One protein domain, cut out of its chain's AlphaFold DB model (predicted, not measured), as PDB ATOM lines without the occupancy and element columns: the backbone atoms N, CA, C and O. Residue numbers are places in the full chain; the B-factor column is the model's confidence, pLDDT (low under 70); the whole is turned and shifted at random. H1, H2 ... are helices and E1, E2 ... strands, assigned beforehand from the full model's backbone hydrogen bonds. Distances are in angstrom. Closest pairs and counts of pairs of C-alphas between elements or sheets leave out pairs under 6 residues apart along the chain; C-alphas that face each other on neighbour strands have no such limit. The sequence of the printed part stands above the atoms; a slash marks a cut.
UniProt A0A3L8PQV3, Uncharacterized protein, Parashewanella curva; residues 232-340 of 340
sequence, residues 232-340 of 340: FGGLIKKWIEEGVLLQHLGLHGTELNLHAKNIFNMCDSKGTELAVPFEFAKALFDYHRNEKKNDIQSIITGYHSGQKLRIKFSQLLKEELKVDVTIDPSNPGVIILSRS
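AT A GLANCE: This is residues 232 to 340 of the 340 residues of an uncharacterized protein of Parashewanella curva (UniProt A0A3L8PQV3). A small twisted sheet of four short strands with helix H4 running along one face makes one end of this domain; beyond its edge strand E1, helices H1 and H2 and two long links make the other end, and the longest helix, H3, stands between, its first residues packing on H4. The printed part has 109 residues with four named helices and four named strands, in the order H1 E1 H2 H3 E2 H4 E3 E4. The sheet's order is E1 E2 E4 E3, mixed. The class is mixed, helices and strands, with under half of the residues, 53, in named elements. The whole is compact, with a radius of gyration of the C-alphas of 13.5 A and spans of 37 by 31 by 22 A.

HOW THE PARTS SIT: Begin with H1, residues 232 to 241: it is close to but not clearly touching H3, residues 278 to 291, the closest C-alphas, of Gly 233 and Tyr 287, being 6.7 A apart. Their lines are about perpendicular, at 86 degrees. Next comes E1, residues 255 to 257, then H2, residues 260 to 263, which is not on the sheet and is apart from H1 and H3. H3 only grazes the sheet, with its residues 281 to 288. E2, residues 298 to 300, is E1's parallel neighbour, with N 256 and O 298 at 2.9 A; E1, H2, H3 and E2 make a strand-helix-strand unit, two parallel neighbour strands with helices between, its crossover right-handed. H4, residues 308 to 319, touches H3 with residues 309 to 313 alone, the closest C-alphas, of Phe 278 and Leu 309, being 5.9 A apart; they run the same way at a steep tilt of 47 degrees. E3, residues 325 to 327, and E4, residues 334 to 337, form a hairpin, with N 326 and O 336 at 3.0 A. E4 is also E2's antiparallel neighbour, with N 299 and O 335 at 2.8 A. H4 is on the sheet at a height of 9.7 A, over E4 and only just not over E3, on which 2 of its 12 C-alphas fall; it runs along the strands, at 6 degrees to E4 on the local plane. With H4 on one face, the sheet makes two layers. E2, H4 and E3 make a split unit, with E4 between the strands, its crossover right-handed. In H1, H3 and H4 every O i to N i+4 pair is within hydrogen-bond range; H2 is too short for one.

IN THESE COORDINATES: Find C-alpha 232 at (114.625, 18.967, -53.222); from there H1 runs 14.4 A. H3 starts at C-alpha 278, (125.894, 16.912, -44.227), and spans 19.2 A; H4 spans 16.3 A. E4 ends at C-alpha 337, (123.075, -0.145, -41.138).

THE WHOLE: The C-alphas of Asp 268 and Ser 340, the two farthest apart, are 39.1 A apart. The printed part has no cut and ends at the chain's last residue. The links H1 to E1 and H2 to H3 are long. The mean pLDDT of the printed part is 86.7; residues 267 to 272, 303 to 306 and 339 to 340 are under 70.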
ATOM      1  N   PHE A 232     113.425  19.776 -53.023       94.69
ATOM      2  CA  PHE A 232     114.625  18.967 -53.222       94.69
ATOM      3  C   PHE A 232     114.437  17.952 -54.354       94.69
ATOM      4  O   PHE A 232     115.148  18.013 -55.354       94.69
ATOM      5  N   GLY A 233     113.413  17.095 -54.278       95.06
ATOM      6  CA  GLY A 233     113.177  16.061 -55.289       95.06
ATOM      7  C   GLY A 233     112.944  16.606 -56.704       95.06
ATOM      8  O   GLY A 233     113.393  15.999 -57.677       95.06
ATOM      9  N   GLY A 234     112.292  17.766 -56.835       95.44
ATOM     10  CA  GLY A 234     112.094  18.442 -58.123       95.44
ATOM     11  C   GLY A 234     113.389  19.028 -58.692       95.44
ATOM     12  O   GLY A 234     113.662  18.872 -59.880       95.44
ATOM     13  N   LEU A 235     114.213  19.653 -57.844       95.81
ATOM     14  CA  LEU A 235     115.519  20.193 -58.235       95.81
ATOM     15  C   LEU A 235     116.488  19.089 -58.652       95.81
ATOM     16  O   LEU A 235     117.141  19.216 -59.682       95.81
ATOM     17  N   ILE A 236     116.546  17.992 -57.893       96.25
ATOM     18  CA  ILE A 236     117.397  16.844 -58.214       96.25
ATOM     19  C   ILE A 236     117.015  16.244 -59.571       96.25
ATOM     20  O   ILE A 236     117.895  16.033 -60.401       96.25
ATOM     21  N   LYS A 237     115.718  16.025 -59.837       95.88
ATOM     22  CA  LYS A 237     115.236  15.523 -61.141       95.88
ATOM     23  C   LYS A 237     115.658  16.449 -62.283       95.88
ATOM     24  O   LYS A 237     116.288  15.994 -63.232       95.88
ATOM     25  N   LYS A 238     115.411  17.752 -62.131       96.25
ATOM     26  CA  LYS A 238     115.821  18.771 -63.103       96.25
ATOM     27  C   LYS A 238     117.335  18.754 -63.361       96.25
ATOM     28  O   LYS A 238     117.769  18.797 -64.503       96.25
ATOM     29  N   TRP A 239     118.154  18.679 -62.318       96.19
ATOM     30  CA  TRP A 239     119.613  18.701 -62.458       96.19
ATOM     31  C   TRP A 239     120.208  17.401 -62.998       96.19
ATOM     32  O   TRP A 239     121.314  17.428 -63.534       96.19
ATOM     33  N   ILE A 240     119.493  16.277 -62.904       96.38
ATOM     34  CA  ILE A 240     119.832  15.064 -63.657       96.38
ATOM     35  C   ILE A 240     119.604  15.305 -65.155       96.38
ATOM     36  O   ILE A 240     120.481  14.999 -65.958       96.38
ATOM     37  N   GLU A 241     118.460  15.885 -65.535       96.81
ATOM     38  CA  GLU A 241     118.128  16.192 -66.937       96.81
ATOM     39  C   GLU A 241     119.098  17.214 -67.553       96.81
ATOM     40  O   GLU A 241     119.526  17.057 -68.693       96.81
ATOM     41  N   GLU A 242     119.504  18.224 -66.780       94.31
ATOM     42  CA  GLU A 242     120.499  19.229 -67.183       94.31
ATOM     43  C   GLU A 242     121.948  18.699 -67.158       94.31
ATOM     44  O   GLU A 242     122.881  19.426 -67.495       94.31
ATOM     45  N   GLY A 243     122.162  17.443 -66.747       94.06
ATOM     46  CA  GLY A 243     123.479  16.808 -66.720       94.06
ATOM     47  C   GLY A 243     124.422  17.333 -65.632       94.06
ATOM     48  O   GLY A 243     125.623  17.089 -65.715       94.06
ATOM     49  N   VAL A 244     123.901  18.033 -64.619       93.56
ATOM     50  CA  VAL A 244     124.647  18.505 -63.436       93.56
ATOM     51  C   VAL A 244     124.855  17.367 -62.428       93.56
ATOM     52  O   VAL A 244     125.900  17.283 -61.780       93.56
ATOM     53  N   LEU A 245     123.865  16.480 -62.293       96.12
ATOM     54  CA  LEU A 245     123.877  15.328 -61.390       96.12
ATOM     55  C   LEU A 245     123.941  14.007 -62.159       96.12
ATOM     56  O   LEU A 245     123.401  13.876 -63.254       96.12
ATOM     57  N   LEU A 246     124.569  13.004 -61.549       95.31
ATOM     58  CA  LEU A 246     124.573  11.633 -62.053       95.31
ATOM     59  C   LEU A 246     123.230  10.958 -61.758       95.31
ATOM     60  O   LEU A 246     122.662  11.141 -60.682       95.31
ATOM     61  N   GLN A 247     122.749  10.115 -62.676       94.38
ATOM     62  CA  GLN A 247     121.444   9.448 -62.542       94.38
ATOM     63  C   GLN A 247     121.314   8.605 -61.266       94.38
ATOM     64  O   GLN A 247     120.239   8.540 -60.675       94.38
ATOM     65  N   HIS A 248     122.405   7.966 -60.840       93.62
ATOM     66  CA  HIS A 248     122.412   7.097 -59.665       93.62
ATOM     67  C   HIS A 248     122.527   7.870 -58.341       93.62
ATOM     68  O   HIS A 248     122.254   7.299 -57.289       93.62
ATOM     69  N   LEU A 249     122.900   9.160 -58.367       95.50
ATOM     70  CA  LEU A 249     123.016  10.023 -57.181       95.50
ATOM     71  C   LEU A 249     123.758   9.351 -56.009       95.50
ATOM     72  O   LEU A 249     123.288   9.347 -54.869       95.50
ATOM     73  N   GLY A 250     124.891   8.724 -56.308       94.31
ATOM     74  CA  GLY A 250     125.717   8.014 -55.338       94.31
ATOM     75  C   GLY A 250     125.230   6.620 -54.950       94.31
ATOM     76  O   GLY A 250     125.981   5.908 -54.296       94.31
ATOM     77  N   LEU A 251     124.030   6.193 -55.344       95.75
ATOM     78  CA  LEU A 251     123.491   4.886 -54.972       95.75
ATOM     79  C   LEU A 251     123.966   3.786 -55.933       95.75
ATOM     80  O   LEU A 251     123.647   3.807 -57.120       95.75
ATOM     81  N   HIS A 252     124.689   2.798 -55.410       94.06
ATOM     82  CA  HIS A 252     125.133   1.613 -56.143       94.06
ATOM     83  C   HIS A 252     124.608   0.357 -55.441       94.06
ATOM     84  O   HIS A 252     125.114  -0.054 -54.400       94.06
ATOM     85  N   GLY A 253     123.551  -0.249 -55.991       92.81
ATOM     86  CA  GLY A 253     122.836  -1.327 -55.305       92.81
ATOM     87  C   GLY A 253     122.189  -0.812 -54.015       92.81
ATOM     88  O   GLY A 253     121.294   0.028 -54.074       92.81
ATOM     89  N   THR A 254     122.653  -1.305 -52.867       93.56
ATOM     90  CA  THR A 254     122.204  -0.892 -51.524       93.56
ATOM     91  C   THR A 254     123.194   0.048 -50.820       93.56
ATOM     92  O   THR A 254     122.973   0.425 -49.668       93.56
ATOM     93  N   GLU A 255     124.279   0.446 -51.491       94.69
ATOM     94  CA  GLU A 255     125.323   1.311 -50.937       94.69
ATOM     95  C   GLU A 255     125.164   2.758 -51.416       94.69
ATOM     96  O   GLU A 255     125.221   3.040 -52.615       94.69
ATOM     97  N   LEU A 256     125.002   3.698 -50.482       95.75
ATOM     98  CA  LEU A 256     124.953   5.129 -50.776       95.75
ATOM     99  C   LEU A 256     126.336   5.772 -50.618       95.75
ATOM    100  O   LEU A 256     126.844   5.946 -49.510       95.75
ATOM    101  N   ASN A 257     126.930   6.202 -51.725       93.81
ATOM    102  CA  ASN A 257     128.229   6.859 -51.760       93.81
ATOM    103  C   ASN A 257     128.100   8.387 -51.793       93.81
ATOM    104  O   ASN A 257     127.736   8.977 -52.808       93.81
ATOM    105  N   LEU A 258     128.450   9.037 -50.683       93.06
ATOM    106  CA  LEU A 258     128.297  10.479 -50.481       93.06
ATOM    107  C   LEU A 258     129.498  11.314 -50.960       93.06
ATOM    108  O   LEU A 258     129.574  12.510 -50.667       93.06
ATOM    109  N   HIS A 259     130.445  10.727 -51.696       89.94
ATOM    110  CA  HIS A 259     131.470  11.517 -52.382       89.94
ATOM    111  C   HIS A 259     130.860  12.332 -53.518       89.94
ATOM    112  O   HIS A 259     130.071  11.820 -54.314       89.94
ATOM    113  N   ALA A 260     131.300  13.583 -53.658       89.44
ATOM    114  CA  ALA A 260     130.797  14.498 -54.674       89.44
ATOM    115  C   ALA A 260     130.908  13.912 -56.090       89.44
ATOM    116  O   ALA A 260     129.964  14.043 -56.861       89.44
ATOM    117  N   LYS A 261     131.992  13.187 -56.412       89.69
ATOM    118  CA  LYS A 261     132.178  12.541 -57.726       89.69
ATOM    119  C   LYS A 261     131.124  11.491 -58.082       89.69
ATOM    120  O   LYS A 261     130.941  11.210 -59.255       89.69
ATOM    121  N   ASN A 262     130.482  10.886 -57.083       92.06
ATOM    122  CA  ASN A 262     129.457   9.863 -57.296       92.06
ATOM    123  C   ASN A 262     128.052  10.470 -57.371       92.06
ATOM    124  O   ASN A 262     127.097   9.764 -57.669       92.06
ATOM    125  N   ILE A 263     127.911  11.773 -57.124       94.56
ATOM    126  CA  ILE A 263     126.621  12.469 -57.130       94.56
ATOM    127  C   ILE A 263     126.570  13.514 -58.248       94.56
ATOM    128  O   ILE A 263     125.552  13.647 -58.921       94.56
ATOM    129  N   PHE A 264     127.663  14.241 -58.468       93.19
ATOM    130  CA  PHE A 264     127.753  15.359 -59.398       93.19
ATOM    131  C   PHE A 264     128.582  14.997 -60.626       93.19
ATOM    132  O   PHE A 264     129.675  14.443 -60.513       93.19
ATOM    133  N   ASN A 265     128.101  15.402 -61.799       90.81
ATOM    134  CA  ASN A 265     128.831  15.296 -63.053       90.81
ATOM    135  C   ASN A 265     129.792  16.490 -63.201       90.81
ATOM    136  O   ASN A 265     129.516  17.457 -63.908       90.81
ATOM    137  N   MET A 266     130.895  16.477 -62.448       73.50
ATOM    138  CA  MET A 266     131.840  17.599 -62.385       73.50
ATOM    139  C   MET A 266     133.265  17.135 -62.711       73.50
ATOM    140  O   MET A 266     133.767  16.187 -62.115       73.50
ATOM    141  N   CYS A 267     133.948  17.847 -63.615       55.34
ATOM    142  CA  CYS A 267     135.295  17.505 -64.102       55.34
ATOM    143  C   CYS A 267     136.463  17.916 -63.180       55.34
ATOM    144  O   CYS A 267     137.612  17.890 -63.618       55.34
ATOM    145  N   ASP A 268     136.218  18.366 -61.946       58.00
ATOM    146  CA  ASP A 268     137.285  18.941 -61.116       58.00
ATOM    147  C   ASP A 268     137.978  17.879 -60.250       58.00
ATOM    148  O   ASP A 268     137.466  17.482 -59.201       58.00
ATOM    149  N   SER A 269     139.161  17.431 -60.681       53.47
ATOM    150  CA  SER A 269     139.935  16.332 -60.078       53.47
ATOM    151  C   SER A 269     140.374  16.570 -58.628       53.47
ATOM    152  O   SER A 269     140.722  15.620 -57.934       53.47
ATOM    153  N   LYS A 270     140.341  17.817 -58.132       56.19
ATOM    154  CA  LYS A 270     140.650  18.134 -56.724       56.19
ATOM    155  C   LYS A 270     139.447  17.972 -55.785       56.19
ATOM    156  O   LYS A 270     139.637  17.813 -54.582       56.19
ATOM    157  N   GLY A 271     138.218  18.028 -56.306       55.75
ATOM    158  CA  GLY A 271     136.979  17.927 -55.522       55.75
ATOM    159  C   GLY A 271     136.389  16.518 -55.460       55.75
ATOM    160  O   GLY A 271     135.455  16.275 -54.698       55.75
ATOM    161  N   THR A 272     136.926  15.582 -56.241       57.44
ATOM    162  CA  THR A 272     136.351  14.247 -56.448       57.44
ATOM    163  C   THR A 272     136.394  13.346 -55.213       57.44
ATOM    164  O   THR A 272     135.579  12.434 -55.098       57.44
ATOM    165  N   GLU A 273     137.306  13.592 -54.274       71.06
ATOM    166  CA  GLU A 273     137.431  12.820 -53.025       71.06
ATOM    167  C   GLU A 273     136.702  13.462 -51.835       71.06
ATOM    168  O   GLU A 273     136.645  12.888 -50.746       71.06
ATOM    169  N   LEU A 274     136.130  14.656 -52.020       80.75
ATOM    170  CA  LEU A 274     135.389  15.336 -50.966       80.75
ATOM    171  C   LEU A 274     133.978  14.767 -50.855       80.75
ATOM    172  O   LEU A 274     133.299  14.511 -51.851       80.75
ATOM    173  N   ALA A 275     133.522  14.600 -49.620       85.25
ATOM    174  CA  ALA A 275     132.135  14.279 -49.351       85.25
ATOM    175  C   ALA A 275     131.252  15.528 -49.475       85.25
ATOM    176  O   ALA A 275     131.695  16.655 -49.232       85.25
ATOM    177  N   VAL A 276     129.992  15.321 -49.847       89.62
ATOM    178  CA  VAL A 276     128.992  16.394 -49.894       89.62
ATOM    179  C   VAL A 276     128.677  16.929 -48.484       89.62
ATOM    180  O   VAL A 276     128.874  16.220 -47.491       89.62
ATOM    181  N   PRO A 277     128.190  18.179 -48.348       90.50
ATOM    182  CA  PRO A 277     127.779  18.723 -47.055       90.50
ATOM    183  C   PRO A 277     126.711  17.862 -46.364       90.50
ATOM    184  O   PRO A 277     125.825  17.320 -47.020       90.50
ATOM    185  N   PHE A 278     126.764  17.786 -45.029       90.69
ATOM    186  CA  PHE A 278     125.894  16.912 -44.227       90.69
ATOM    187  C   PHE A 278     124.394  17.120 -44.477       90.69
ATOM    188  O   PHE A 278     123.690  16.143 -44.692       90.69
ATOM    189  N   GLU A 279     123.912  18.364 -44.508       90.88
ATOM    190  CA  GLU A 279     122.479  18.634 -44.713       90.88
ATOM    191  C   GLU A 279     121.991  18.165 -46.092       90.88
ATOM    192  O   GLU A 279     120.899  17.619 -46.225       90.88
ATOM    193  N   PHE A 280     122.834  18.300 -47.120       94.12
ATOM    194  CA  PHE A 280     122.544  17.751 -48.442       94.12
ATOM    195  C   PHE A 280     122.588  16.219 -48.439       94.12
ATOM    196  O   PHE A 280     121.718  15.588 -49.030       94.12
ATOM    197  N   ALA A 281     123.565  15.610 -47.758       94.12
ATOM    198  CA  ALA A 281     123.630  14.157 -47.603       94.12
ATOM    199  C   ALA A 281     122.377  13.596 -46.915       94.12
ATOM    200  O   ALA A 281     121.855  12.574 -47.354       94.12
ATOM    201  N   LYS A 282     121.890  14.266 -45.860       93.75
ATOM    202  CA  LYS A 282     120.657  13.910 -45.148       93.75
ATOM    203  C   LYS A 282     119.458  13.963 -46.095       93.75
ATOM    204  O   LYS A 282     118.783  12.955 -46.269       93.75
ATOM    205  N   ALA A 283     119.278  15.088 -46.790       95.00
ATOM    206  CA  ALA A 283     118.211  15.254 -47.777       95.00
ATOM    207  C   ALA A 283     118.264  14.197 -48.895       95.00
ATOM    208  O   ALA A 283     117.234  13.662 -49.302       95.00
ATOM    209  N   LEU A 284     119.465  13.860 -49.374       96.50
ATOM    210  CA  LEU A 284     119.655  12.856 -50.417       96.50
ATOM    211  C   LEU A 284     119.338  11.435 -49.933       96.50
ATOM    212  O   LEU A 284     118.728  10.655 -50.664       96.50
ATOM    213  N   PHE A 285     119.733  11.096 -48.709       94.88
ATOM    214  CA  PHE A 285     119.375   9.824 -48.085       94.88
ATOM    215  C   PHE A 285     117.857   9.693 -47.924       94.88
ATOM    216  O   PHE A 285     117.285   8.681 -48.331       94.88
ATOM    217  N   ASP A 286     117.198  10.738 -47.417       93.19
ATOM    218  CA  ASP A 286     115.741  10.771 -47.279       93.19
ATOM    219  C   ASP A 286     115.044  10.663 -48.641       93.19
ATOM    220  O   ASP A 286     114.048   9.955 -48.770       93.19
ATOM    221  N   TYR A 287     115.588  11.296 -49.684       94.81
ATOM    222  CA  TYR A 287     115.083  11.180 -51.052       94.81
ATOM    223  C   TYR A 287     115.134   9.736 -51.577       94.81
ATOM    224  O   TYR A 287     114.127   9.218 -52.067       94.81
ATOM    225  N   HIS A 288     116.273   9.049 -51.436       94.94
ATOM    226  CA  HIS A 288     116.410   7.646 -51.855       94.94
ATOM    227  C   HIS A 288     115.493   6.711 -51.059       94.94
ATOM    228  O   HIS A 288     114.818   5.849 -51.625       94.94
ATOM    229  N   ARG A 289     115.409   6.896 -49.741       89.00
ATOM    230  CA  ARG A 289     114.578   6.050 -48.879       89.00
ATOM    231  C   ARG A 289     113.083   6.277 -49.107       89.00
ATOM    232  O   ARG A 289     112.328   5.315 -49.209       89.00
ATOM    233  N   ASN A 290     112.646   7.531 -49.187       85.31
ATOM    234  CA  ASN A 290     111.223   7.872 -49.135       85.31
ATOM    235  C   ASN A 290     110.593   7.988 -50.526       85.31
ATOM    236  O   ASN A 290     109.515   7.441 -50.751       85.31
ATOM    237  N   GLU A 291     111.248   8.669 -51.475       79.75
ATOM    238  CA  GLU A 291     110.694   8.818 -52.829       79.75
ATOM    239  C   GLU A 291     110.959   7.584 -53.689       79.75
ATOM    240  O   GLU A 291     110.084   7.151 -54.441       79.75
ATOM    241  N   LYS A 292     112.166   7.021 -53.598       77.44
ATOM    242  CA  LYS A 292     112.578   5.892 -54.442       77.44
ATOM    243  C   LYS A 292     112.363   4.525 -53.789       77.44
ATOM    244  O   LYS A 292     112.416   3.520 -54.494       77.44
ATOM    245  N   LYS A 293     112.047   4.487 -52.486       84.06
ATOM    246  CA  LYS A 293     111.826   3.259 -51.699       84.06
ATOM    247  C   LYS A 293     113.018   2.297 -51.753       84.06
ATOM    248  O   LYS A 293     112.837   1.082 -51.790       84.06
ATOM    249  N   ASN A 294     114.236   2.838 -51.796       85.19
ATOM    250  CA  ASN A 294     115.453   2.034 -51.795       85.19
ATOM    251  C   ASN A 294     115.775   1.500 -50.393       85.19
ATOM    252  O   ASN A 294     115.647   2.217 -49.401       85.19
ATOM    253  N   ASP A 295     116.262   0.259 -50.342       88.25
ATOM    254  CA  ASP A 295     116.797  -0.367 -49.133       88.25
ATOM    255  C   ASP A 295     118.304  -0.084 -49.021       88.25
ATOM    256  O   ASP A 295     119.133  -0.791 -49.599       88.25
ATOM    257  N   ILE A 296     118.665   1.011 -48.348       93.12
ATOM    258  CA  ILE A 296     120.067   1.392 -48.136       93.12
ATOM    259  C   ILE A 296     120.624   0.597 -46.954       93.12
ATOM    260  O   ILE A 296     120.119   0.704 -45.840       93.12
ATOM    261  N   GLN A 297     121.703  -0.150 -47.188       93.50
ATOM    262  CA  GLN A 297     122.348  -1.015 -46.191       93.50
ATOM    263  C   GLN A 297     123.721  -0.490 -45.753       93.50
ATOM    264  O   GLN A 297     124.167  -0.778 -44.642       93.50
ATOM    265  N   SER A 298     124.388   0.311 -46.588       94.44
ATOM    266  CA  SER A 298     125.664   0.942 -46.244       94.44
ATOM    267  C   SER A 298     125.770   2.365 -46.791       94.44
ATOM    268  O   SER A 298     125.129   2.731 -47.779       94.44
ATOM    269  N   ILE A 299     126.574   3.194 -46.124       94.69
ATOM    270  CA  ILE A 299     126.807   4.590 -46.500       94.69
ATOM    271  C   ILE A 299     128.303   4.891 -46.476       94.69
ATOM    272  O   ILE A 299     128.944   4.820 -45.425       94.69
ATOM    273  N   ILE A 300     128.853   5.306 -47.617       92.31
ATOM    274  CA  ILE A 300     130.237   5.771 -47.735       92.31
ATOM    275  C   ILE A 300     130.268   7.283 -47.519       92.31
ATOM    276  O   ILE A 300     129.733   8.049 -48.318       92.31
ATOM    277  N   THR A 301     130.943   7.721 -46.460       86.88
ATOM    278  CA  THR A 301     131.034   9.136 -46.045       86.88
ATOM    279  C   THR A 301     132.409   9.771 -46.292       86.88
ATOM    280  O   THR A 301     132.585  10.970 -46.068       86.88
ATOM    281  N   GLY A 302     133.371   8.985 -46.789       71.94
ATOM    282  CA  GLY A 302     134.734   9.414 -47.113       71.94
ATOM    283  C   GLY A 302     135.668   9.582 -45.909       71.94
ATOM    284  O   GLY A 302     135.237   9.660 -44.762       71.94
ATOM    285  N   TYR A 303     136.982   9.633 -46.168       59.50
ATOM    286  CA  TYR A 303     138.020   9.686 -45.121       59.50
ATOM    287  C   TYR A 303     138.585  11.102 -44.877       59.50
ATOM    288  O   TYR A 303     139.016  11.432 -43.771       59.50
ATOM    289  N   HIS A 304     138.532  11.985 -45.880       55.88
ATOM    290  CA  HIS A 304     139.384  13.184 -45.944       55.88
ATOM    291  C   HIS A 304     138.909  14.406 -45.134       55.88
ATOM    292  O   HIS A 304     139.619  15.402 -45.057       55.88
ATOM    293  N   SER A 305     137.738  14.355 -44.490       52.72
ATOM    294  CA  SER A 305     137.180  15.480 -43.705       52.72
ATOM    295  C   SER A 305     137.212  15.251 -42.187       52.72
ATOM    296  O   SER A 305     136.334  15.726 -41.461       52.72
ATOM    297  N   GLY A 306     138.187  14.481 -41.691       59.31
ATOM    298  CA  GLY A 306     138.323  14.184 -40.259       59.31
ATOM    299  C   GLY A 306     137.124  13.421 -39.689       59.31
ATOM    300  O   GLY A 306     136.756  13.630 -38.539       59.31
ATOM    301  N   GLN A 307     136.473  12.592 -40.516       76.25
ATOM    302  CA  GLN A 307     135.308  11.774 -40.153       76.25
ATOM    303  C   GLN A 307     134.059  12.561 -39.709       76.25
ATOM    304  O   GLN A 307     133.120  11.979 -39.171       76.25
ATOM    305  N   LYS A 308     133.998  13.880 -39.956       82.88
ATOM    306  CA  LYS A 308     132.866  14.727 -39.535       82.88
ATOM    307  C   LYS A 308     131.530  14.279 -40.117       82.88
ATOM    308  O   LYS A 308     130.548  14.227 -39.381       82.88
ATOM    309  N   LEU A 309     131.494  13.973 -41.419       85.69
ATOM    310  CA  LEU A 309     130.267  13.514 -42.070       85.69
ATOM    311  C   LEU A 309     129.819  12.187 -41.462       85.69
ATOM    312  O   LEU A 309     128.680  12.098 -41.022       85.69
ATOM    313  N   ARG A 310     130.737  11.221 -41.334       89.31
ATOM    314  CA  ARG A 310     130.488   9.939 -40.672       89.31
ATOM    315  C   ARG A 310     129.874  10.113 -39.290       89.31
ATOM    316  O   ARG A 310     128.815   9.569 -39.028       89.31
ATOM    317  N   ILE A 311     130.520  10.894 -38.422       89.19
ATOM    318  CA  ILE A 311     130.080  11.101 -37.034       89.19
ATOM    319  C   ILE A 311     128.659  11.670 -37.001       89.19
ATOM    320  O   ILE A 311     127.796  11.105 -36.334       89.19
ATOM    321  N   LYS A 312     128.397  12.742 -37.762       90.19
ATOM    322  CA  LYS A 312     127.064  13.357 -37.820       90.19
ATOM    323  C   LYS A 312     126.008  12.408 -38.388       90.19
ATOM    324  O   LYS A 312     124.898  12.359 -37.877       90.19
ATOM    325  N   PHE A 313     126.349  11.646 -39.424       90.56
ATOM    326  CA  PHE A 313     125.413  10.727 -40.067       90.56
ATOM    327  C   PHE A 313     125.118   9.497 -39.200       90.56
ATOM    328  O   PHE A 313     123.972   9.077 -39.097       90.56
ATOM    329  N   SER A 314     126.122   8.956 -38.504       91.25
ATOM    330  CA  SER A 314     125.917   7.908 -37.500       91.25
ATOM    331  C   SER A 314     125.040   8.393 -36.345       91.25
ATOM    332  O   SER A 314     124.194   7.637 -35.876       91.25
ATOM    333  N   GLN A 315     125.219   9.642 -35.900       92.12
ATOM    334  CA  GLN A 315     124.371  10.250 -34.875       92.12
ATOM    335  C   GLN A 315     122.921  10.383 -35.361       92.12
ATOM    336  O   GLN A 315     122.014   9.910 -34.686       92.12
ATOM    337  N   LEU A 316     122.715  10.929 -36.565       92.06
ATOM    338  CA  LEU A 316     121.408  11.025 -37.225       92.06
ATOM    339  C   LEU A 316     120.685   9.667 -37.277       92.06
ATOM    340  O   LEU A 316     119.529   9.563 -36.869       92.06
ATOM    341  N   LEU A 317     121.371   8.624 -37.760       91.00
ATOM    342  CA  LEU A 317     120.796   7.282 -37.912       91.00
ATOM    343  C   LEU A 317     120.340   6.696 -36.569       91.00
ATOM    344  O   LEU A 317     119.230   6.174 -36.477       91.00
ATOM    345  N   LYS A 318     121.152   6.842 -35.515       91.06
ATOM    346  CA  LYS A 318     120.825   6.331 -34.175       91.06
ATOM    347  C   LYS A 318     119.738   7.146 -33.478       91.06
ATOM    348  O   LYS A 318     118.803   6.588 -32.908       91.06
ATOM    349  N   GLU A 319     119.875   8.468 -33.473       90.19
ATOM    350  CA  GLU A 319     119.062   9.349 -32.634       90.19
ATOM    351  C   GLU A 319     117.713   9.670 -33.271       90.19
ATOM    352  O   GLU A 319     116.690   9.558 -32.589       90.19
ATOM    353  N   GLU A 320     117.696  10.019 -34.560       86.31
ATOM    354  CA  GLU A 320     116.474  10.412 -35.268       86.31
ATOM    355  C   GLU A 320     115.773   9.206 -35.900       86.31
ATOM    356  O   GLU A 320     114.557   9.075 -35.786       86.31
ATOM    357  N   LEU A 321     116.529   8.304 -36.537       84.25
ATOM    358  CA  LEU A 321     115.950   7.204 -37.319       84.25
ATOM    359  C   LEU A 321     115.857   5.872 -36.565       84.25
ATOM    360  O   LEU A 321     115.248   4.940 -37.085       84.25
ATOM    361  N   LYS A 322     116.415   5.792 -35.349       88.25
ATOM    362  CA  LYS A 322     116.444   4.584 -34.501       88.25
ATOM    363  C   LYS A 322     117.017   3.353 -35.216       88.25
ATOM    364  O   LYS A 322     116.589   2.232 -34.964       88.25
ATOM    365  N   VAL A 323     117.988   3.573 -36.102       87.31
ATOM    366  CA  VAL A 323     118.716   2.522 -36.819       87.31
ATOM    367  C   VAL A 323     120.053   2.297 -36.125       87.31
ATOM    368  O   VAL A 323     120.859   3.224 -35.993       87.31
ATOM    369  N   ASP A 324     120.303   1.061 -35.702       89.00
ATOM    370  CA  ASP A 324     121.617   0.673 -35.204       89.00
ATOM    371  C   ASP A 324     122.638   0.682 -36.341       89.00
ATOM    372  O   ASP A 324     122.355   0.270 -37.466       89.00
ATOM    373  N   VAL A 325     123.842   1.168 -36.042       91.19
ATOM    374  CA  VAL A 325     124.918   1.261 -37.031       91.19
ATOM    375  C   VAL A 325     126.239   0.771 -36.472       91.19
ATOM    376  O   VAL A 325     126.601   1.066 -35.326       91.19
ATOM    377  N   THR A 326     126.990   0.085 -37.323       92.62
ATOM    378  CA  THR A 326     128.386  -0.291 -37.098       92.62
ATOM    379  C   THR A 326     129.278   0.409 -38.122       92.62
ATOM    380  O   THR A 326     128.808   0.939 -39.131       92.62
ATOM    381  N   ILE A 327     130.575   0.489 -37.830       90.69
ATOM    382  CA  ILE A 327     131.569   1.009 -38.773       90.69
ATOM    383  C   ILE A 327     132.292  -0.184 -39.376       90.69
ATOM    384  O   ILE A 327     132.680  -1.093 -38.639       90.69
ATOM    385  N   ASP A 328     132.476  -0.173 -40.694       86.88
ATOM    386  CA  ASP A 328     133.205  -1.234 -41.378       86.88
ATOM    387  C   ASP A 328     134.653  -1.308 -40.840       86.88
ATOM    388  O   ASP A 328     135.375  -0.301 -40.861       86.88
ATOM    389  N   PRO A 329     135.101  -2.479 -40.344       84.50
ATOM    390  CA  PRO A 329     136.438  -2.639 -39.777       84.50
ATOM    391  C   PRO A 329     137.558  -2.492 -40.818       84.50
ATOM    392  O   PRO A 329     138.679  -2.139 -40.460       84.50
ATOM    393  N   SER A 330     137.265  -2.748 -42.095       85.88
ATOM    394  CA  SER A 330     138.202  -2.627 -43.216       85.88
ATOM    395  C   SER A 330     138.217  -1.226 -43.834       85.88
ATOM    396  O   SER A 330     139.223  -0.820 -44.419       85.88
ATOM    397  N   ASN A 331     137.133  -0.459 -43.670       84.94
ATOM    398  CA  ASN A 331     137.028   0.902 -44.178       84.94
ATOM    399  C   ASN A 331     136.295   1.827 -43.190       84.94
ATOM    400  O   ASN A 331     135.068   1.936 -43.217       84.94
ATOM    401  N   PRO A 332     137.025   2.615 -42.380       83.44
ATOM    402  CA  PRO A 332     136.414   3.457 -41.356       83.44
ATOM    403  C   PRO A 332     135.532   4.582 -41.917       83.44
ATOM    404  O   PRO A 332     134.889   5.272 -41.129       83.44
ATOM    405  N   GLY A 333     135.514   4.820 -43.233       85.88
ATOM    406  CA  GLY A 333     134.610   5.768 -43.892       85.88
ATOM    407  C   GLY A 333     133.222   5.202 -44.216       85.88
ATOM    408  O   GLY A 333     132.381   5.955 -44.719       85.88
ATOM    409  N   VAL A 334     132.979   3.914 -43.951       90.06
ATOM    410  CA  VAL A 334     131.726   3.218 -44.270       90.06
ATOM    411  C   VAL A 334     130.918   2.962 -43.006       90.06
ATOM    412  O   VAL A 334     131.413   2.417 -42.020       90.06
ATOM    413  N   ILE A 335     129.656   3.377 -43.049       93.06
ATOM    414  CA  ILE A 335     128.644   3.083 -42.039       93.06
ATOM    415  C   ILE A 335     127.818   1.910 -42.558       93.06
ATOM    416  O   ILE A 335     127.315   1.976 -43.677       93.06
ATOM    417  N   ILE A 336     127.656   0.870 -41.750       93.25
ATOM    418  CA  ILE A 336     126.792  -0.275 -42.040       93.25
ATOM    419  C   ILE A 336     125.538  -0.133 -41.181       93.25
ATOM    420  O   ILE A 336     125.636   0.075 -39.970       93.25
ATOM    421  N   LEU A 337     124.368  -0.211 -41.810       92.19
ATOM    422  CA  LEU A 337     123.075  -0.145 -41.138       92.19
ATOM    423  C   LEU A 337     122.666  -1.566 -40.745       92.19
ATOM    424  O   LEU A 337     122.648  -2.473 -41.580       92.19
ATOM    425  N   SER A 338     122.342  -1.771 -39.470       84.00
ATOM    426  CA  SER A 338     121.771  -3.032 -39.004       84.00
ATOM    427  C   SER A 338     120.399  -3.228 -39.643       84.00
ATOM    428  O   SER A 338     119.584  -2.304 -39.670       84.00
ATOM    429  N   ARG A 339     120.122  -4.437 -40.141       67.94
ATOM    430  CA  ARG A 339     118.766  -4.796 -40.567       67.94
ATOM    431  C   ARG A 339     117.871  -4.877 -39.328       67.94
ATOM    432  O   ARG A 339     118.238  -5.560 -38.373       67.94
ATOM    433  N   SER A 340     116.745  -4.167 -39.362       53.31
ATOM    434  CA  SER A 340     115.626  -4.331 -38.426       53.31
ATOM    435  C   SER A 340     114.846  -5.602 -38.698       53.31
ATOM    436  O   SER A 340     114.613  -5.863 -39.903       53.31
TER     437      SER A 340